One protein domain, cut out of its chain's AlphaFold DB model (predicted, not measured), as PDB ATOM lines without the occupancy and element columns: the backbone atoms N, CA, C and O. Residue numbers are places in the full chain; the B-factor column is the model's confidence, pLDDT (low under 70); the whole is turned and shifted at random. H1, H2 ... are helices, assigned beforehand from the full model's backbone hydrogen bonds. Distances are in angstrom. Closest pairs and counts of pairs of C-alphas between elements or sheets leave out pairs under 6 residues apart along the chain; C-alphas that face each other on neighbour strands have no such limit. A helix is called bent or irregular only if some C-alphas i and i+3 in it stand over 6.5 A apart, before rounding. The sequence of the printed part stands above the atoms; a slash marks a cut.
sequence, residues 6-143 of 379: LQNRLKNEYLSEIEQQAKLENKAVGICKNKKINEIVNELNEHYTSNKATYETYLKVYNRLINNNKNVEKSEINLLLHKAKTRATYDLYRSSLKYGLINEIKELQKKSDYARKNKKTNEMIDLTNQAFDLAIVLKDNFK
ATOM      1  N   LEU A   6     -33.853 -74.881  63.607       89.06
ATOM      2  CA  LEU A   6     -34.391 -75.670  62.497       89.06
ATOM      3  C   LEU A   6     -33.909 -77.127  62.547       89.06
ATOM      4  O   LEU A   6     -34.710 -78.049  62.412       89.06
ATOM      5  N   GLN A   7     -32.621 -77.339  62.824       93.31
ATOM      6  CA  GLN A   7     -32.046 -78.677  62.963       93.31
ATOM      7  C   GLN A   7     -32.631 -79.432  64.155       93.31
ATOM      8  O   GLN A   7     -32.898 -80.622  64.044       93.31
ATOM      9  N   ASN A   8     -32.891 -78.759  65.279       94.75
ATOM     10  CA  ASN A   8     -33.562 -79.379  66.422       94.75
ATOM     11  C   ASN A   8     -34.999 -79.800  66.088       94.75
ATOM     12  O   ASN A   8     -35.411 -80.891  66.472       94.75
ATOM     13  N   ARG A   9     -35.748 -78.986  65.329       93.25
ATOM     14  CA  ARG A   9     -37.086 -79.374  64.843       93.25
ATOM     15  C   ARG A   9     -37.016 -80.628  63.971       93.25
ATOM     16  O   ARG A   9     -37.713 -81.594  64.259       93.25
ATOM     17  N   LEU A  10     -36.116 -80.639  62.984       93.31
ATOM     18  CA  LEU A  10     -35.912 -81.782  62.087       93.31
ATOM     19  C   LEU A  10     -35.449 -83.040  62.842       93.31
ATOM     20  O   LEU A  10     -35.886 -84.151  62.554       93.31
ATOM     21  N   LYS A  11     -34.576 -82.872  63.841       95.56
ATOM     22  CA  LYS A  11     -34.125 -83.956  64.717       95.56
ATOM     23  C   LYS A  11     -35.296 -84.577  65.474       95.56
ATOM     24  O   LYS A  11     -35.403 -85.797  65.502       95.56
ATOM     25  N   ASN A  12     -36.156 -83.757  66.075       95.81
ATOM     26  CA  ASN A  12     -37.300 -84.237  66.853       95.81
ATOM     27  C   ASN A  12     -38.333 -84.952  65.972       95.81
ATOM     28  O   ASN A  12     -38.840 -86.000  66.368       95.81
ATOM     29  N   GLU A  13     -38.587 -84.433  64.767       95.44
ATOM     30  CA  GLU A  13     -39.430 -85.080  63.753       95.44
ATOM     31  C   GLU A  13     -38.919 -86.495  63.437       95.44
ATOM     32  O   GLU A  13     -39.637 -87.476  63.629       95.44
ATOM     33  N   TYR A  14     -37.639 -86.627  63.077       95.62
ATOM     34  CA  TYR A  14     -37.056 -87.936  62.776       95.62
ATOM     35  C   TYR A  14     -36.942 -88.859  63.988       95.62
ATOM     36  O   TYR A  14     -37.042 -90.072  63.819       95.62
ATOM     37  N   LEU A  15     -36.749 -88.344  65.205       96.06
ATOM     38  CA  LEU A  15     -36.776 -89.183  66.407       96.06
ATOM     39  C   LEU A  15     -38.159 -89.802  66.630       96.06
ATOM     40  O   LEU A  15     -38.231 -91.002  66.888       96.06
ATOM     41  N   SER A  16     -39.233 -89.028  66.449       95.06
ATOM     42  CA  SER A  16     -40.608 -89.536  66.533       95.06
ATOM     43  C   SER A  16     -40.866 -90.642  65.500       95.06
ATOM     44  O   SER A  16     -41.344 -91.723  65.850       95.06
ATOM     45  N   GLU A  17     -40.452 -90.434  64.242       94.50
ATOM     46  CA  GLU A  17     -40.532 -91.463  63.193       94.50
ATOM     47  C   GLU A  17     -39.758 -92.738  63.565       94.50
ATOM     48  O   GLU A  17     -40.253 -93.853  63.397       94.50
ATOM     49  N   ILE A  18     -38.533 -92.582  64.081       95.81
ATOM     50  CA  ILE A  18     -37.669 -93.698  64.484       95.81
ATOM     51  C   ILE A  18     -38.320 -94.508  65.610       95.81
ATOM     52  O   ILE A  18     -38.265 -95.738  65.580       95.81
ATOM     53  N   GLU A  19     -38.916 -93.850  66.604       94.44
ATOM     54  CA  GLU A  19     -39.584 -94.512  67.729       94.44
ATOM     55  C   GLU A  19     -40.828 -95.279  67.286       94.44
ATOM     56  O   GLU A  19     -41.028 -96.424  67.701       94.44
ATOM     57  N   GLN A  20     -41.642 -94.689  66.407       94.00
ATOM     58  CA  GLN A  20     -42.790 -95.373  65.812       94.00
ATOM     59  C   GLN A  20     -42.342 -96.600  65.012       94.00
ATOM     60  O   GLN A  20     -42.870 -97.694  65.206       94.00
ATOM     61  N   GLN A  21     -41.314 -96.451  64.175       93.19
ATOM     62  CA  GLN A  21     -40.759 -97.552  63.392       93.19
ATOM     63  C   GLN A  21     -40.172 -98.662  64.272       93.19
ATOM     64  O   GLN A  21     -40.344 -99.840  63.967       93.19
ATOM     65  N   ALA A  22     -39.495 -98.311  65.367       94.62
ATOM     66  CA  ALA A  22     -38.945 -99.274  66.317       94.62
ATOM     67  C   ALA A  22     -40.044-100.119  66.980       94.62
ATOM     68  O   ALA A  22     -39.887-101.336  67.088       94.62
ATOM     69  N   LYS A  23     -41.172 -99.493  67.351       94.44
ATOM     70  CA  LYS A  23     -42.354-100.189  67.886       94.44
ATOM     71  C   LYS A  23     -42.985-101.116  66.845       94.44
ATOM     72  O   LYS A  23     -43.228-102.277  67.149       94.44
ATOM     73  N   LEU A  24     -43.201-100.625  65.623       93.75
ATOM     74  CA  LEU A  24     -43.819-101.394  64.535       93.75
ATOM     75  C   LEU A  24     -42.974-102.601  64.104       93.75
ATOM     76  O   LEU A  24     -43.510-103.678  63.872       93.75
ATOM     77  N   GLU A  25     -41.654-102.433  63.996       92.62
ATOM     78  CA  GLU A  25     -40.739-103.503  63.574       92.62
ATOM     79  C   GLU A  25     -40.267-104.395  64.741       92.62
ATOM     80  O   GLU A  25     -39.485-105.316  64.507       92.62
ATOM     81  N   ASN A  26     -40.696-104.118  65.983       93.06
ATOM     82  CA  ASN A  26     -40.203-104.741  67.220       93.06
ATOM     83  C   ASN A  26     -38.659-104.788  67.293       93.06
ATOM     84  O   ASN A  26     -38.042-105.830  67.526       93.06
ATOM     85  N   LYS A  27     -38.011-103.646  67.028       92.62
ATOM     86  CA  LYS A  27     -36.545-103.495  66.985       92.62
ATOM     87  C   LYS A  27     -36.062-102.436  67.961       92.62
ATOM     88  O   LYS A  27     -36.768-101.494  68.297       92.62
ATOM     89  N   ALA A  28     -34.794-102.537  68.357       90.25
ATOM     90  CA  ALA A  28     -34.156-101.509  69.169       90.25
ATOM     91  C   ALA A  28     -34.081-100.162  68.422       90.25
ATOM     92  O   ALA A  28     -33.647-100.105  67.268       90.25
ATOM     93  N   VAL A  29     -34.392 -99.065  69.122       91.31
ATOM     94  CA  VAL A  29     -34.364 -97.681  68.600       91.31
ATOM     95  C   VAL A  29     -33.037 -97.346  67.906       91.31
ATOM     96  O   VAL A  29     -33.025 -96.698  66.862       91.31
ATOM     97  N   GLY A  30     -31.907 -97.828  68.433       89.44
ATOM     98  CA  GLY A  30     -30.587 -97.617  67.829       89.44
ATOM     99  C   GLY A  30     -30.439 -98.209  66.419       89.44
ATOM    100  O   GLY A  30     -29.770 -97.615  65.574       89.44
ATOM    101  N   ILE A  31     -31.102 -99.336  66.131       90.25
ATOM    102  CA  ILE A  31     -31.090 -99.969  64.801       90.25
ATOM    103  C   ILE A  31     -31.866 -99.099  63.811       90.25
ATOM    104  O   ILE A  31     -31.353 -98.777  62.737       90.25
ATOM    105  N   CYS A  32     -33.069 -98.664  64.187       93.44
ATOM    106  CA  CYS A  32     -33.902 -97.781  63.368       93.44
ATOM    107  C   CYS A  32     -33.235 -96.411  63.156       93.44
ATOM    108  O   CYS A  32     -33.240 -95.884  62.045       93.44
ATOM    109  N   LYS A  33     -32.541 -95.885  64.173       94.88
ATOM    110  CA  LYS A  33     -31.727 -94.666  64.061       94.88
ATOM    111  C   LYS A  33     -30.600 -94.824  63.038       94.88
ATOM    112  O   LYS A  33     -30.472 -93.991  62.146       94.88
ATOM    113  N   ASN A  34     -29.830 -95.913  63.094       93.81
ATOM    114  CA  ASN A  34     -28.798 -96.199  62.089       93.81
ATOM    115  C   ASN A  34     -29.379 -96.357  60.674       93.81
ATOM    116  O   ASN A  34     -28.771 -95.893  59.707       93.81
ATOM    117  N   LYS A  35     -30.566 -96.963  60.540       94.62
ATOM    118  CA  LYS A  35     -31.290 -97.064  59.264       94.62
ATOM    119  C   LYS A  35     -31.635 -95.677  58.706       94.62
ATOM    120  O   LYS A  35     -31.307 -95.412  57.553       94.62
ATOM    121  N   LYS A  36     -32.183 -94.775  59.530       95.38
ATOM    122  CA  LYS A  36     -32.492 -93.385  59.143       95.38
ATOM    123  C   LYS A  36     -31.236 -92.579  58.782       95.38
ATOM    124  O   LYS A  36     -31.251 -91.836  57.807       95.38
ATOM    125  N   ILE A  37     -30.118 -92.764  59.497       95.88
ATOM    126  CA  ILE A  37     -28.823 -92.159  59.118       95.88
ATOM    127  C   ILE A  37     -28.434 -92.586  57.699       95.88
ATOM    128  O   ILE A  37     -28.090 -91.744  56.870       95.88
ATOM    129  N   ASN A  38     -28.505 -93.886  57.406       94.00
ATOM    130  CA  ASN A  38     -28.150 -94.415  56.091       94.00
ATOM    131  C   ASN A  38     -29.106 -93.931  54.994       94.00
ATOM    132  O   ASN A  38     -28.648 -93.647  53.893       94.00
ATOM    133  N   GLU A  39     -30.399 -93.798  55.290       92.94
ATOM    134  CA  GLU A  39     -31.395 -93.206  54.390       92.94
ATOM    135  C   GLU A  39     -31.003 -91.774  53.992       92.94
ATOM    136  O   GLU A  39     -30.837 -91.496  52.804       92.94
ATOM    137  N   ILE A  40     -30.730 -90.905  54.977       92.00
ATOM    138  CA  ILE A  40     -30.294 -89.516  54.751       92.00
ATOM    139  C   ILE A  40     -28.997 -89.469  53.937       92.00
ATOM    140  O   ILE A  40     -28.864 -88.682  52.996       92.00
ATOM    141  N   VAL A  41     -28.017 -90.300  54.304       90.88
ATOM    142  CA  VAL A  41     -26.740 -90.362  53.590       90.88
ATOM    143  C   VAL A  41     -26.973 -90.793  52.146       90.88
ATOM    144  O   VAL A  41     -26.440 -90.147  51.251       90.88
ATOM    145  N   ASN A  42     -27.767 -91.836  51.901       88.69
ATOM    146  CA  ASN A  42     -27.997 -92.382  50.566       88.69
ATOM    147  C   ASN A  42     -28.741 -91.405  49.652       88.69
ATOM    148  O   ASN A  42     -28.299 -91.208  48.521       88.69
ATOM    149  N   GLU A  43     -29.779 -90.733  50.154       85.88
ATOM    150  CA  GLU A  43     -30.515 -89.691  49.421       85.88
ATOM    151  C   GLU A  43     -29.577 -88.590  48.902       85.88
ATOM    152  O   GLU A  43     -29.682 -88.123  47.772       85.88
ATOM    153  N   LEU A  44     -28.599 -88.184  49.711       77.69
ATOM    154  CA  LEU A  44     -27.676 -87.102  49.360       77.69
ATOM    155  C   LEU A  44     -26.404 -87.596  48.653       77.69
ATOM    156  O   LEU A  44     -25.568 -86.784  48.219       77.69
ATOM    157  N   ASN A  45     -26.255 -88.913  48.505       73.69
ATOM    158  CA  ASN A  45     -25.088 -89.585  47.938       73.69
ATOM    159  C   ASN A  45     -25.271 -90.031  46.472       73.69
ATOM    160  O   ASN A  45     -24.367 -90.661  45.926       73.69
ATOM    161  N   GLU A  46     -26.351 -89.628  45.789       53.78
ATOM    162  CA  GLU A  46     -26.641 -89.951  44.370       53.78
ATOM    163  C   GLU A  46     -25.533 -89.571  43.358       53.78
ATOM    164  O   GLU A  46     -25.574 -89.949  42.188       53.78
ATOM    165  N   HIS A  47     -24.500 -88.839  43.782       53.91
ATOM    166  CA  HIS A  47     -23.375 -88.433  42.933       53.91
ATOM    167  C   HIS A  47     -22.009 -88.892  43.451       53.91
ATOM    168  O   HIS A  47     -21.015 -88.196  43.218       53.91
ATOM    169  N   TYR A  48     -21.936 -90.029  44.154       58.84
ATOM    170  CA  TYR A  48     -20.657 -90.596  44.586       58.84
ATOM    171  C   TYR A  48     -19.716 -90.737  43.383       58.84
ATOM    172  O   TYR A  48     -19.957 -91.504  42.452       58.84
ATOM    173  N   THR A  49     -18.636 -89.959  43.383       61.94
ATOM    174  CA  THR A  49     -17.588 -90.136  42.384       61.94
ATOM    175  C   THR A  49     -16.852 -91.425  42.718       61.94
ATOM    176  O   THR A  49     -16.202 -91.525  43.755       61.94
ATOM    177  N   SER A  50     -16.933 -92.421  41.837       64.88
ATOM    178  CA  SER A  50     -16.139 -93.652  41.949       64.88
ATOM    179  C   SER A  50     -14.632 -93.390  41.797       64.88
ATOM    180  O   SER A  50     -13.807 -94.269  42.038       64.88
ATOM    181  N   ASN A  51     -14.245 -92.165  41.424       79.44
ATOM    182  CA  ASN A  51     -12.857 -91.757  41.303       79.44
ATOM    183  C   ASN A  51     -12.255 -91.408  42.675       79.44
ATOM    184  O   ASN A  51     -12.452 -90.308  43.207       79.44
ATOM    185  N   LYS A  52     -11.426 -92.324  43.192       80.00
ATOM    186  CA  LYS A  52     -10.677 -92.174  44.450       80.00
ATOM    187  C   LYS A  52      -9.907 -90.850  44.544       80.00
ATOM    188  O   LYS A  52      -9.958 -90.189  45.576       80.00
ATOM    189  N   ALA A  53      -9.264 -90.402  43.464       80.06
ATOM    190  CA  ALA A  53      -8.494 -89.155  43.472       80.06
ATOM    191  C   ALA A  53      -9.388 -87.912  43.630       80.06
ATOM    192  O   ALA A  53      -9.008 -86.932  44.282       80.06
ATOM    193  N   THR A  54     -10.594 -87.933  43.051       84.38
ATOM    194  CA  THR A  54     -11.577 -86.858  43.247       84.38
ATOM    195  C   THR A  54     -12.071 -86.835  44.691       84.38
ATOM    196  O   THR A  54     -12.126 -85.766  45.297       84.38
ATOM    197  N   TYR A  55     -12.346 -88.004  45.265       84.12
ATOM    198  CA  TYR A  55     -12.760 -88.131  46.659       84.12
ATOM    199  C   TYR A  55     -11.694 -87.617  47.641       84.12
ATOM    200  O   TYR A  55     -11.980 -86.765  48.481       84.12
ATOM    201  N   GLU A  56     -10.435 -88.029  47.474       88.06
ATOM    202  CA  GLU A  56      -9.312 -87.527  48.280       88.06
ATOM    203  C   GLU A  56      -9.144 -86.007  48.166       88.06
ATOM    204  O   GLU A  56      -8.788 -85.331  49.133       88.06
ATOM    205  N   THR A  57      -9.420 -85.444  46.987       89.44
ATOM    206  CA  THR A  57      -9.393 -83.993  46.782       89.44
ATOM    207  C   THR A  57     -10.482 -83.298  47.598       89.44
ATOM    208  O   THR A  57     -10.195 -82.296  48.255       89.44
ATOM    209  N   TYR A  58     -11.707 -83.830  47.602       92.69
ATOM    210  CA  TYR A  58     -12.805 -83.294  48.409       92.69
ATOM    211  C   TYR A  58     -12.503 -83.350  49.906       92.69
ATOM    212  O   TYR A  58     -12.684 -82.342  50.585       92.69
ATOM    213  N   LEU A  59     -11.948 -84.457  50.409       92.50
ATOM    214  CA  LEU A  59     -11.546 -84.563  51.817       92.50
ATOM    215  C   LEU A  59     -10.437 -83.568  52.190       92.50
ATOM    216  O   LEU A  59     -10.505 -82.922  53.233       92.50
ATOM    217  N   LYS A  60      -9.436 -83.373  51.322       95.00
ATOM    218  CA  LYS A  60      -8.383 -82.365  51.546       95.00
ATOM    219  C   LYS A  60      -8.958 -80.951  51.625       95.00
ATOM    220  O   LYS A  60      -8.560 -80.171  52.490       95.00
ATOM    221  N   VAL A  61      -9.881 -80.608  50.725       95.44
ATOM    222  CA  VAL A  61     -10.536 -79.291  50.721       95.44
ATOM    223  C   VAL A  61     -11.421 -79.122  51.952       95.44
ATOM    224  O   VAL A  61     -11.357 -78.067  52.576       95.44
ATOM    225  N   TYR A  62     -12.181 -80.153  52.321       95.31
ATOM    226  CA  TYR A  62     -12.998 -80.191  53.530       95.31
ATOM    227  C   TYR A  62     -12.171 -79.908  54.787       95.31
ATOM    228  O   TYR A  62     -12.419 -78.915  55.469       95.31
ATOM    229  N   ASN A  63     -11.124 -80.700  55.025       94.81
ATOM    230  CA  ASN A  63     -10.255 -80.551  56.194       94.81
ATOM    231  C   ASN A  63      -9.619 -79.160  56.245       94.81
ATOM    232  O   ASN A  63      -9.580 -78.528  57.294       94.81
ATOM    233  N   ARG A  64      -9.169 -78.636  55.098       95.38
ATOM    234  CA  ARG A  64      -8.633 -77.271  55.015       95.38
ATOM    235  C   ARG A  64      -9.683 -76.215  55.367       95.38
ATOM    236  O   ARG A  64      -9.349 -75.236  56.025       95.38
ATOM    237  N   LEU A  65     -10.922 -76.369  54.897       94.00
ATOM    238  CA  LEU A  65     -12.003 -75.426  55.183       94.00
ATOM    239  C   LEU A  65     -12.357 -75.426  56.669       94.00
ATOM    240  O   LEU A  65     -12.432 -74.347  57.243       94.00
ATOM    241  N   ILE A  66     -12.499 -76.590  57.298       93.44
ATOM    242  CA  ILE A  66     -12.774 -76.672  58.738       93.44
ATOM    243  C   ILE A  66     -11.598 -76.113  59.552       93.44
ATOM    244  O   ILE A  66     -11.784 -75.235  60.389       93.44
ATOM    245  N   ASN A  67     -10.364 -76.528  59.248       92.00
ATOM    246  CA  ASN A  67      -9.181 -76.115  60.014       92.00
ATOM    247  C   ASN A  67      -8.903 -74.609  59.945       92.00
ATOM    248  O   ASN A  67      -8.441 -74.030  60.926       92.00
ATOM    249  N   ASN A  68      -9.186 -73.972  58.807       91.00
ATOM    250  CA  ASN A  68      -8.989 -72.533  58.638       91.00
ATOM    251  C   ASN A  68     -10.138 -71.695  59.222       91.00
ATOM    252  O   ASN A  68     -10.036 -70.471  59.228       91.00
ATOM    253  N   ASN A  69     -11.239 -72.319  59.652       89.62
ATOM    254  CA  ASN A  69     -12.456 -71.640  60.101       89.62
ATOM    255  C   ASN A  69     -12.996 -72.285  61.381       89.62
ATOM    256  O   ASN A  69     -14.168 -72.635  61.458       89.62
ATOM    257  N   LYS A  70     -12.124 -72.444  62.386       87.94
ATOM    258  CA  LYS A  70     -12.460 -73.076  63.675       87.94
ATOM    259  C   LYS A  70     -13.590 -72.376  64.435       87.94
ATOM    260  O   LYS A  70     -14.180 -72.975  65.317       87.94
ATOM    261  N   ASN A  71     -13.856 -71.115  64.105       86.00
ATOM    262  CA  ASN A  71     -14.928 -70.309  64.677       86.00
ATOM    263  C   ASN A  71     -16.309 -70.594  64.065       86.00
ATOM    264  O   ASN A  71     -17.295 -70.058  64.553       86.00
ATOM    265  N   VAL A  72     -16.383 -71.357  62.970       86.69
ATOM    266  CA  VAL A  72     -17.657 -71.734  62.353       86.69
ATOM    267  C   VAL A  72     -18.113 -73.046  62.964       86.69
ATOM    268  O   VAL A  72     -17.478 -74.086  62.765       86.69
ATOM    269  N   GLU A  73     -19.224 -72.988  63.690       89.69
ATOM    270  CA  GLU A  73     -19.867 -74.173  64.233       89.69
ATOM    271  C   GLU A  73     -20.325 -75.097  63.111       89.69
ATOM    272  O   GLU A  73     -20.749 -74.687  62.028       89.69
ATOM    273  N   LYS A  74     -20.253 -76.397  63.375       89.88
ATOM    274  CA  LYS A  74     -20.522 -77.404  62.349       89.88
ATOM    275  C   LYS A  74     -21.998 -77.468  61.953       89.88
ATOM    276  O   LYS A  74     -22.303 -77.852  60.829       89.88
ATOM    277  N   SER A  75     -22.891 -77.022  62.832       89.19
ATOM    278  CA  SER A  75     -24.303 -76.774  62.533       89.19
ATOM    279  C   SER A  75     -24.515 -75.713  61.445       89.19
ATOM    280  O   SER A  75     -25.520 -75.762  60.747       89.19
ATOM    281  N   GLU A  76     -23.572 -74.790  61.257       88.12
ATOM    282  CA  GLU A  76     -23.657 -73.656  60.321       88.12
ATOM    283  C   GLU A  76     -22.600 -73.761  59.209       88.12
ATOM    284  O   GLU A  76     -22.091 -72.782  58.663       88.12
ATOM    285  N   ILE A  77     -22.228 -74.992  58.864       89.00
ATOM    286  CA  ILE A  77     -21.155 -75.280  57.911       89.00
ATOM    287  C   ILE A  77     -21.414 -74.717  56.502       89.00
ATOM    288  O   ILE A  77     -20.463 -74.463  55.753       89.00
ATOM    289  N   ASN A  78     -22.677 -74.479  56.127       85.44
ATOM    290  CA  ASN A  78     -23.046 -73.788  54.889       85.44
ATOM    291  C   ASN A  78     -22.463 -72.372  54.791       85.44
ATOM    292  O   ASN A  78     -22.188 -71.929  53.674       85.44
ATOM    293  N   LEU A  79     -22.176 -71.691  55.907       86.06
ATOM    294  CA  LEU A  79     -21.571 -70.356  55.898       86.06
ATOM    295  C   LEU A  79     -20.231 -70.332  55.147       86.06
ATOM    296  O   LEU A  79     -19.857 -69.338  54.519       86.06
ATOM    297  N   LEU A  80     -19.518 -71.462  55.127       87.56
ATOM    298  CA  LEU A  80     -18.260 -71.616  54.395       87.56
ATOM    299  C   LEU A  80     -18.436 -71.545  52.873       87.56
ATOM    300  O   LEU A  80     -17.473 -71.243  52.160       87.56
ATOM    301  N   LEU A  81     -19.645 -71.775  52.356       86.38
ATOM    302  CA  LEU A  81     -19.952 -71.647  50.932       86.38
ATOM    303  C   LEU A  81     -19.857 -70.197  50.449       86.38
ATOM    304  O   LEU A  81     -19.386 -69.972  49.334       86.38
ATOM    305  N   HIS A  82     -20.202 -69.217  51.291       81.81
ATOM    306  CA  HIS A  82     -20.125 -67.789  50.948       81.81
ATOM    307  C   HIS A  82     -18.687 -67.296  50.741       81.81
ATOM    308  O   HIS A  82     -18.461 -66.256  50.129       81.81
ATOM    309  N   LYS A  83     -17.679 -68.069  51.168       83.44
ATOM    310  CA  LYS A  83     -16.265 -67.766  50.884       83.44
ATOM    311  C   LYS A  83     -15.871 -68.048  49.431       83.44
ATOM    312  O   LYS A  83     -14.760 -67.709  49.012       83.44
ATOM    313  N   ALA A  84     -16.731 -68.706  48.653       82.44
ATOM    314  CA  ALA A  84     -16.475 -68.980  47.249       82.44
ATOM    315  C   ALA A  84     -16.649 -67.718  46.392       82.44
ATOM    316  O   ALA A  84     -17.733 -67.163  46.289       82.44
ATOM    317  N   LYS A  85     -15.584 -67.314  45.691       79.38
ATOM    318  CA  LYS A  85     -15.621 -66.172  44.754       79.38
ATOM    319  C   LYS A  85     -16.106 -66.532  43.349       79.38
ATOM    320  O   LYS A  85     -16.299 -65.659  42.514       79.38
ATOM    321  N   THR A  86     -16.210 -67.823  43.037       75.94
ATOM    322  CA  THR A  86     -16.578 -68.300  41.698       75.94
ATOM    323  C   THR A  86     -17.508 -69.494  41.802       75.94
ATOM    324  O   THR A  86     -17.430 -70.256  42.768       75.94
ATOM    325  N   ARG A  87     -18.307 -69.720  40.753       80.19
ATOM    326  CA  ARG A  87     -19.193 -70.885  40.669       80.19
ATOM    327  C   ARG A  87     -18.447 -72.211  40.833       80.19
ATOM    328  O   ARG A  87     -18.881 -73.071  41.585       80.19
ATOM    329  N   ALA A  88     -17.287 -72.347  40.190       80.19
ATOM    330  CA  ALA A  88     -16.474 -73.556  40.292       80.19
ATOM    331  C   ALA A  88     -15.961 -73.793  41.723       80.19
ATOM    332  O   ALA A  88     -15.970 -74.925  42.203       80.19
ATOM    333  N   THR A  89     -15.538 -72.732  42.420       84.69
ATOM    334  CA  THR A  89     -15.146 -72.820  43.835       84.69
ATOM    335  C   THR A  89     -16.338 -73.184  44.713       84.69
ATOM    336  O   THR A  89     -16.185 -74.003  45.611       84.69
ATOM    337  N   TYR A  90     -17.516 -72.623  44.437       86.56
ATOM    338  CA  TYR A  90     -18.742 -72.919  45.173       86.56
ATOM    339  C   TYR A  90     -19.148 -74.382  45.028       86.56
ATOM    340  O   TYR A  90     -19.328 -75.066  46.029       86.56
ATOM    341  N   ASP A  91     -19.208 -74.897  43.798       84.81
ATOM    342  CA  ASP A  91     -19.564 -76.293  43.543       84.81
ATOM    343  C   ASP A  91     -18.526 -77.254  44.162       84.81
ATOM    344  O   ASP A  91     -18.892 -78.295  44.721       84.81
ATOM    345  N   LEU A  92     -17.236 -76.881  44.142       89.31
ATOM    346  CA  LEU A  92     -16.171 -77.606  44.841       89.31
ATOM    347  C   LEU A  92     -16.380 -77.598  46.359       89.31
ATOM    348  O   LEU A  92     -16.289 -78.658  46.974       89.31
ATOM    349  N   TYR A  93     -16.642 -76.440  46.970       91.38
ATOM    350  CA  TYR A  93     -16.854 -76.321  48.416       91.38
ATOM    351  C   TYR A  93     -18.101 -77.085  48.839       91.38
ATOM    352  O   TYR A  93     -18.015 -77.916  49.735       91.38
ATOM    353  N   ARG A  94     -19.218 -76.913  48.128       89.19
ATOM    354  CA  ARG A  94     -20.465 -77.645  48.364       89.19
ATOM    355  C   ARG A  94     -20.254 -79.151  48.320       89.19
ATOM    356  O   ARG A  94     -20.675 -79.850  49.235       89.19
ATOM    357  N   SER A  95     -19.562 -79.645  47.295       89.06
ATOM    358  CA  SER A  95     -19.235 -81.071  47.195       89.06
ATOM    359  C   SER A  95     -18.320 -81.510  48.338       89.06
ATOM    360  O   SER A  95     -18.584 -82.523  48.973       89.06
ATOM    361  N   SER A  96     -17.282 -80.730  48.645       92.56
ATOM    362  CA  SER A  96     -16.301 -81.064  49.684       92.56
ATOM    363  C   SER A  96     -16.921 -81.117  51.079       92.56
ATOM    364  O   SER A  96     -16.668 -82.070  51.804       92.56
ATOM    365  N   LEU A  97     -17.762 -80.144  51.442       92.81
ATOM    366  CA  LEU A  97     -18.461 -80.108  52.730       92.81
ATOM    367  C   LEU A  97     -19.447 -81.272  52.850       92.81
ATOM    368  O   LEU A  97     -19.403 -82.000  53.837       92.81
ATOM    369  N   LYS A  98     -20.248 -81.523  51.806       91.12
ATOM    370  CA  LYS A  98     -21.162 -82.671  51.761       91.12
ATOM    371  C   LYS A  98     -20.420 -84.001  51.952       91.12
ATOM    372  O   LYS A  98     -20.793 -84.802  52.803       91.12
ATOM    373  N   TYR A  99     -19.353 -84.237  51.185       90.12
ATOM    374  CA  TYR A  99     -18.583 -85.485  51.268       90.12
ATOM    375  C   TYR A  99     -17.787 -85.620  52.563       90.12
ATOM    376  O   TYR A  99     -17.655 -86.731  53.069       90.12
ATOM    377  N   GLY A 100     -17.271 -84.515  53.099       92.88
ATOM    378  CA  GLY A 100     -16.587 -84.491  54.386       92.88
ATOM    379  C   GLY A 100     -17.503 -84.910  55.530       92.88
ATOM    380  O   GLY A 100     -17.147 -85.807  56.289       92.88
ATOM    381  N   LEU A 101     -18.718 -84.353  55.588       93.31
ATOM    382  CA  LEU A 101     -19.730 -84.749  56.571       93.31
ATOM    383  C   LEU A 101     -20.126 -86.221  56.429       93.31
ATOM    384  O   LEU A 101     -20.142 -86.943  57.420       93.31
ATOM    385  N   ILE A 102     -20.378 -86.697  55.203       92.62
ATOM    386  CA  ILE A 102     -20.678 -88.118  54.954       92.62
ATOM    387  C   ILE A 102     -19.529 -89.016  55.433       92.62
ATOM    388  O   ILE A 102     -19.777 -90.067  56.020       92.62
ATOM    389  N   ASN A 103     -18.275 -88.626  55.183       93.12
ATOM    390  CA  ASN A 103     -17.117 -89.381  55.657       93.12
ATOM    391  C   ASN A 103     -17.084 -89.450  57.186       93.12
ATOM    392  O   ASN A 103     -16.904 -90.528  57.737       93.12
ATOM    393  N   GLU A 104     -17.298 -88.330  57.871       95.31
ATOM    394  CA  GLU A 104     -17.327 -88.314  59.334       95.31
ATOM    395  C   GLU A 104     -18.463 -89.147  59.926       95.31
ATOM    396  O   GLU A 104     -18.224 -89.900  60.866       95.31
ATOM    397  N   ILE A 105     -19.666 -89.078  59.348       95.81
ATOM    398  CA  ILE A 105     -20.798 -89.929  59.747       95.81
ATOM    399  C   ILE A 105     -20.401 -91.407  59.643       95.81
ATOM    400  O   ILE A 105     -20.591 -92.166  60.592       95.81
ATOM    401  N   LYS A 106     -19.781 -91.810  58.526       94.12
ATOM    402  CA  LYS A 106     -19.319 -93.192  58.322       94.12
ATOM    403  C   LYS A 106     -18.227 -93.599  59.310       94.12
ATOM    404  O   LYS A 106     -18.237 -94.729  59.788       94.12
ATOM    405  N   GLU A 107     -17.295 -92.707  59.634       96.19
ATOM    406  CA  GLU A 107     -16.264 -92.980  60.642       96.19
ATOM    407  C   GLU A 107     -16.863 -93.126  62.050       96.19
ATOM    408  O   GLU A 107     -16.462 -94.022  62.791       96.19
ATOM    409  N   LEU A 108     -17.867 -92.320  62.413       97.44
ATOM    410  CA  LEU A 108     -18.600 -92.481  63.674       97.44
ATOM    411  C   LEU A 108     -19.380 -93.800  63.719       97.44
ATOM    412  O   LEU A 108     -19.334 -94.490  64.735       97.44
ATOM    413  N   GLN A 109     -20.030 -94.200  62.621       95.69
ATOM    414  CA  GLN A 109     -20.706 -95.498  62.522       95.69
ATOM    415  C   GLN A 109     -19.723 -96.665  62.705       95.69
ATOM    416  O   GLN A 109     -19.987 -97.558  63.506       95.69
ATOM    417  N   LYS A 110     -18.548 -96.623  62.057       96.44
ATOM    418  CA  LYS A 110     -17.492 -97.638  62.243       96.44
ATOM    419  C   LYS A 110     -17.010 -97.715  63.692       96.44
ATOM    420  O   LYS A 110     -16.829 -98.811  64.221       96.44
ATOM    421  N   LYS A 111     -16.797 -96.565  64.339       97.06
ATOM    422  CA  LYS A 111     -16.400 -96.508  65.754       97.06
ATOM    423  C   LYS A 111     -17.503 -97.048  66.666       97.06
ATOM    424  O   LYS A 111     -17.200 -97.802  67.583       97.06
ATOM    425  N   SER A 112     -18.768 -96.729  66.385       95.56
ATOM    426  CA  SER A 112     -19.921 -97.259  67.124       95.56
ATOM    427  C   SER A 112     -20.014 -98.783  66.988       95.56
ATOM    428  O   SER A 112     -20.161 -99.489  67.984       95.56
ATOM    429  N   ASP A 113     -19.804 -99.320  65.782       94.06
ATOM    430  CA  ASP A 113     -19.736-100.765  65.546       94.06
ATOM    431  C   ASP A 113     -18.592-101.437  66.308       94.06
ATOM    432  O   ASP A 113     -18.764-102.528  66.859       94.06
ATOM    433  N   TYR A 114     -17.428-100.790  66.367       96.00
ATOM    434  CA  TYR A 114     -16.306-101.258  67.172       96.00
ATOM    435  C   TYR A 114     -16.645-101.249  68.671       96.00
ATOM    436  O   TYR A 114     -16.431-102.255  69.347       96.00
ATOM    437  N   ALA A 115     -17.234-100.170  69.190       95.00
ATOM    438  CA  ALA A 115     -17.673-100.074  70.583       95.00
ATOM    439  C   ALA A 115     -18.706-101.161  70.932       95.00
ATOM    440  O   ALA A 115     -18.579-101.821  71.964       95.00
ATOM    441  N   ARG A 116     -19.660-101.431  70.029       93.00
ATOM    442  CA  ARG A 116     -20.639-102.523  70.155       93.00
ATOM    443  C   ARG A 116     -19.964-103.888  70.286       93.00
ATOM    444  O   ARG A 116     -20.295-104.640  71.198       93.00
ATOM    445  N   LYS A 117     -19.003-104.204  69.409       94.88
ATOM    446  CA  LYS A 117     -18.252-105.477  69.455       94.88
ATOM    447  C   LYS A 117     -17.474-105.648  70.760       94.88
ATOM    448  O   LYS A 117     -17.365-106.759  71.262       94.88
ATOM    449  N   ASN A 118     -16.994-104.545  71.330       95.31
ATOM    450  CA  ASN A 118     -16.277-104.514  72.605       95.31
ATOM    451  C   ASN A 118     -17.199-104.329  73.826       95.31
ATOM    452  O   ASN A 118     -16.708-104.037  74.913       95.31
ATOM    453  N   LYS A 119     -18.525-104.470  73.666       94.75
ATOM    454  CA  LYS A 119     -19.536-104.339  74.735       94.75
ATOM    455  C   LYS A 119     -19.509-102.989  75.477       94.75
ATOM    456  O   LYS A 119     -19.968-102.886  76.611       94.75
ATOM    457  N   LYS A 120     -19.011-101.928  74.834       95.25
ATOM    458  CA  LYS A 120     -18.986-100.562  75.375       95.25
ATOM    459  C   LYS A 120     -20.280 -99.823  75.025       95.25
ATOM    460  O   LYS A 120     -20.320 -99.002  74.108       95.25
ATOM    461  N   THR A 121     -21.354-100.137  75.744       91.44
ATOM    462  CA  THR A 121     -22.720 -99.687  75.416       91.44
ATOM    463  C   THR A 121     -22.880 -98.165  75.408       91.44
ATOM    464  O   THR A 121     -23.436 -97.622  74.457       91.44
ATOM    465  N   ASN A 122     -22.356 -97.462  76.417       95.00
ATOM    466  CA  ASN A 122     -22.483 -96.000  76.504       95.00
ATOM    467  C   ASN A 122     -21.747 -95.293  75.355       95.00
ATOM    468  O   ASN A 122     -22.300 -94.393  74.729       95.00
ATOM    469  N   GLU A 123     -20.533 -95.751  75.034       95.50
ATOM    470  CA  GLU A 123     -19.735 -95.222  73.919       95.50
ATOM    471  C   GLU A 123     -20.437 -95.463  72.574       95.50
ATOM    472  O   GLU A 123     -20.525 -94.559  71.744       95.50
ATOM    473  N   MET A 124     -21.006 -96.655  72.371       94.81
ATOM    474  CA  MET A 124     -21.791 -96.973  71.176       94.81
ATOM    475  C   MET A 124     -22.977 -96.009  71.003       94.81
ATOM    476  O   MET A 124     -23.167 -95.483  69.904       94.81
ATOM    477  N   ILE A 125     -23.759 -95.777  72.065       94.56
ATOM    478  CA  ILE A 125     -24.935 -94.890  72.041       94.56
ATOM    479  C   ILE A 125     -24.523 -93.452  71.723       94.56
ATOM    480  O   ILE A 125     -25.137 -92.820  70.860       94.56
ATOM    481  N   ASP A 126     -23.482 -92.946  72.385       96.31
ATOM    482  CA  ASP A 126     -22.983 -91.589  72.169       96.31
ATOM    483  C   ASP A 126     -22.513 -91.389  70.720       96.31
ATOM    484  O   ASP A 126     -22.978 -90.480  70.033       96.31
ATOM    485  N   LEU A 127     -21.704 -92.312  70.190       97.00
ATOM    486  CA  LEU A 127     -21.236 -92.265  68.802       97.00
ATOM    487  C   LEU A 127     -22.390 -92.315  67.789       97.00
ATOM    488  O   LEU A 127     -22.362 -91.597  66.788       97.00
ATOM    489  N   THR A 128     -23.425 -93.123  68.040       96.06
ATOM    490  CA  THR A 128     -24.625 -93.161  67.190       96.06
ATOM    491  C   THR A 128     -25.407 -91.848  67.256       96.06
ATOM    492  O   THR A 128     -25.886 -91.375  66.225       96.06
ATOM    493  N   ASN A 129     -25.527 -91.227  68.432       95.94
ATOM    494  CA  ASN A 129     -26.187 -89.928  68.582       95.94
ATOM    495  C   ASN A 129     -25.408 -88.811  67.877       95.94
ATOM    496  O   ASN A 129     -26.012 -88.014  67.163       95.94
ATOM    497  N   GLN A 130     -24.078 -88.797  67.992       96.69
ATOM    498  CA  GLN A 130     -23.228 -87.857  67.259       96.69
ATOM    499  C   GLN A 130     -23.365 -88.034  65.739       96.69
ATOM    500  O   GLN A 130     -23.492 -87.050  65.007       96.69
ATOM    501  N   ALA A 131     -23.380 -89.281  65.252       97.12
ATOM    502  CA  ALA A 131     -23.582 -89.574  63.834       97.12
ATOM    503  C   ALA A 131     -24.959 -89.099  63.347       97.12
ATOM    504  O   ALA A 131     -25.070 -88.550  62.250       97.12
ATOM    505  N   PHE A 132     -25.995 -89.270  64.172       97.44
ATOM    506  CA  PHE A 132     -27.340 -88.792  63.877       97.44
ATOM    507  C   PHE A 132     -27.398 -87.264  63.800       97.44
ATOM    508  O   PHE A 132     -27.902 -86.733  62.815       97.44
ATOM    509  N   ASP A 133     -26.804 -86.552  64.760       96.62
ATOM    510  CA  ASP A 133     -26.739 -85.085  64.742       96.62
ATOM    511  C   ASP A 133     -26.038 -84.557  63.479       96.62
ATOM    512  O   ASP A 133     -26.511 -83.606  62.854       96.62
ATOM    513  N   LEU A 134     -24.949 -85.200  63.040       96.06
ATOM    514  CA  LEU A 134     -24.296 -84.854  61.772       96.06
ATOM    515  C   LEU A 134     -25.163 -85.166  60.548       96.06
ATOM    516  O   LEU A 134     -25.114 -84.417  59.572       96.06
ATOM    517  N   ALA A 135     -25.956 -86.240  60.577       95.44
ATOM    518  CA  ALA A 135     -26.893 -86.554  59.500       95.44
ATOM    519  C   ALA A 135     -27.991 -85.483  59.382       95.44
ATOM    520  O   ALA A 135     -28.325 -85.081  58.269       95.44
ATOM    521  N   ILE A 136     -28.483 -84.946  60.505       95.75
ATOM    522  CA  ILE A 136     -29.416 -83.808  60.518       95.75
ATOM    523  C   ILE A 136     -28.775 -82.568  59.890       95.75
ATOM    524  O   ILE A 136     -29.370 -81.960  59.002       95.75
ATOM    525  N   VAL A 137     -27.543 -82.224  60.283       94.12
ATOM    526  CA  VAL A 137     -26.796 -81.105  59.682       94.12
ATOM    527  C   VAL A 137     -26.621 -81.302  58.177       94.12
ATOM    528  O   VAL A 137     -26.838 -80.372  57.401       94.12
ATOM    529  N   LEU A 138     -26.246 -82.510  57.748       92.69
ATOM    530  CA  LEU A 138     -26.099 -82.860  56.337       92.69
ATOM    531  C   LEU A 138     -27.422 -82.677  55.578       92.69
ATOM    532  O   LEU A 138     -27.427 -82.090  54.496       92.69
ATOM    533  N   LYS A 139     -28.533 -83.158  56.145       90.94
ATOM    534  CA  LYS A 139     -29.865 -83.023  55.555       90.94
ATOM    535  C   LYS A 139     -30.246 -81.556  55.416       90.94
ATOM    536  O   LYS A 139     -30.508 -81.121  54.306       90.94
ATOM    537  N   ASP A 140     -30.210 -80.800  56.503       90.38
ATOM    538  CA  ASP A 140     -30.579 -79.382  56.545       90.38
ATOM    539  C   ASP A 140     -29.785 -78.540  55.528       90.38
ATOM    540  O   ASP A 140     -30.357 -77.860  54.679       90.38
ATOM    541  N   ASN A 141     -28.456 -78.677  55.520       87.31
ATOM    542  CA  ASN A 141     -27.577 -77.826  54.712       87.31
ATOM    543  C   ASN A 141     -27.519 -78.212  53.222       87.31
ATOM    544  O   ASN A 141     -27.079 -77.411  52.392       87.31
ATOM    545  N   PHE A 142     -27.889 -79.446  52.863       84.81
ATOM    546  CA  PHE A 142     -27.701 -79.966  51.503       84.81
ATOM    547  C   PHE A 142     -28.958 -80.566  50.867       84.81
ATOM    548  O   PHE A 142     -28.856 -81.040  49.727       84.81
ATOM    549  N   LYS A 143     -30.129 -80.487  51.527       75.00
ATOM    550  CA  LYS A 143     -31.435 -80.805  50.923       75.00
ATOM    551  C   LYS A 143     -31.606 -80.014  49.625       75.00
ATOM    552  O   LYS A 143     -31.102 -78.902  49.470       75.00
TER     553      LYS A 143
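Overview. This is residues 6 to 143 of the 379 residues of an uncharacterized protein of Gilliamella sp. Pra-s60 (UniProt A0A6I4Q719). One long helix, H5, makes the long axis, and H6 folds back along it as a helical hairpin; H2 packs along H6, and the short H4 lies beside the beginning of H5 and the end of H6, a four-helix bundle of H2, H4, H5 and H6. H1 packs on H2 with residues 14 to 22 and on the later part of H6 with residues 6 to 11, at a steep tilt to both and apart from H5, and H3 crosses H5 about perpendicularly, apart from H6 and H1. The printed part has 138 residues with six named helices, in the order H1 to H6, and no named strand; the class is all helix. It is compact, with a radius of gyration of the C-alphas of 16.0 A, and elongated, with spans of 50 by 32 by 31 A.

Arrangement. H5, residues 87 to 117, and H6, residues 121 to 142, form a helical hairpin at a shallow tilt of 17 degrees; their closest C-alphas, those of Ser 112 and Met 124, are 4.5 A apart. H6 is the hub, touching four other helices. It touches H2, residues 29 to 44, at a shallow tilt of 29 degrees, the same way, with C-alphas 37 and 135 closest at 5.9 A. H1, residues 6 to 24, touches H6 with residues 6 to 11 alone, at a steep tilt of 55 degrees; the closest C-alphas, of Gln 7 and Ile 136, are 6.3 A apart. H3, residues 52 to 67, touches residues 92 to 100 of H5 at 88 degrees, about perpendicular, with the C-alphas of Tyr 58 and Ser 96 closest at 4.3 A. H4, residues 74 to 83, and H5 form a helical hairpin at a shallow tilt of 21 degrees; their closest C-alphas, those of Leu 81 and Tyr 90, are 6.0 A apart. H1 and H5 are apart, as are H3 and H6. Every O i to N i+4 pair is within hydrogen-bond range in H1, H2, H3, H5 and H6; in H4 it is 0 of 6, beside 6 of 7 O i to N i+3 pairs.

Along the chain. H5 is 45.0 A long, from C-alpha 87 at (-19.193, -70.885, 40.669) to C-alpha 117 at (-18.252, -105.477, 69.455). H6 is 31.4 A long, H1 27.5 A, H2 23.0 A, H3 22.4 A and H4 15.6 A. H1 begins at C-alpha 6, (-34.391, -75.670, 62.497). H4 is irregular: C-alphas 75 and 78 are 8.3 A apart.

Size, cuts and confidence. The two C-alphas farthest apart, those of Asn 26 and Lys 85, are 51.0 A apart. The printed part has no cut and no long link. The mean pLDDT of the printed part is 90.1; residues 46 to 50 are under 70.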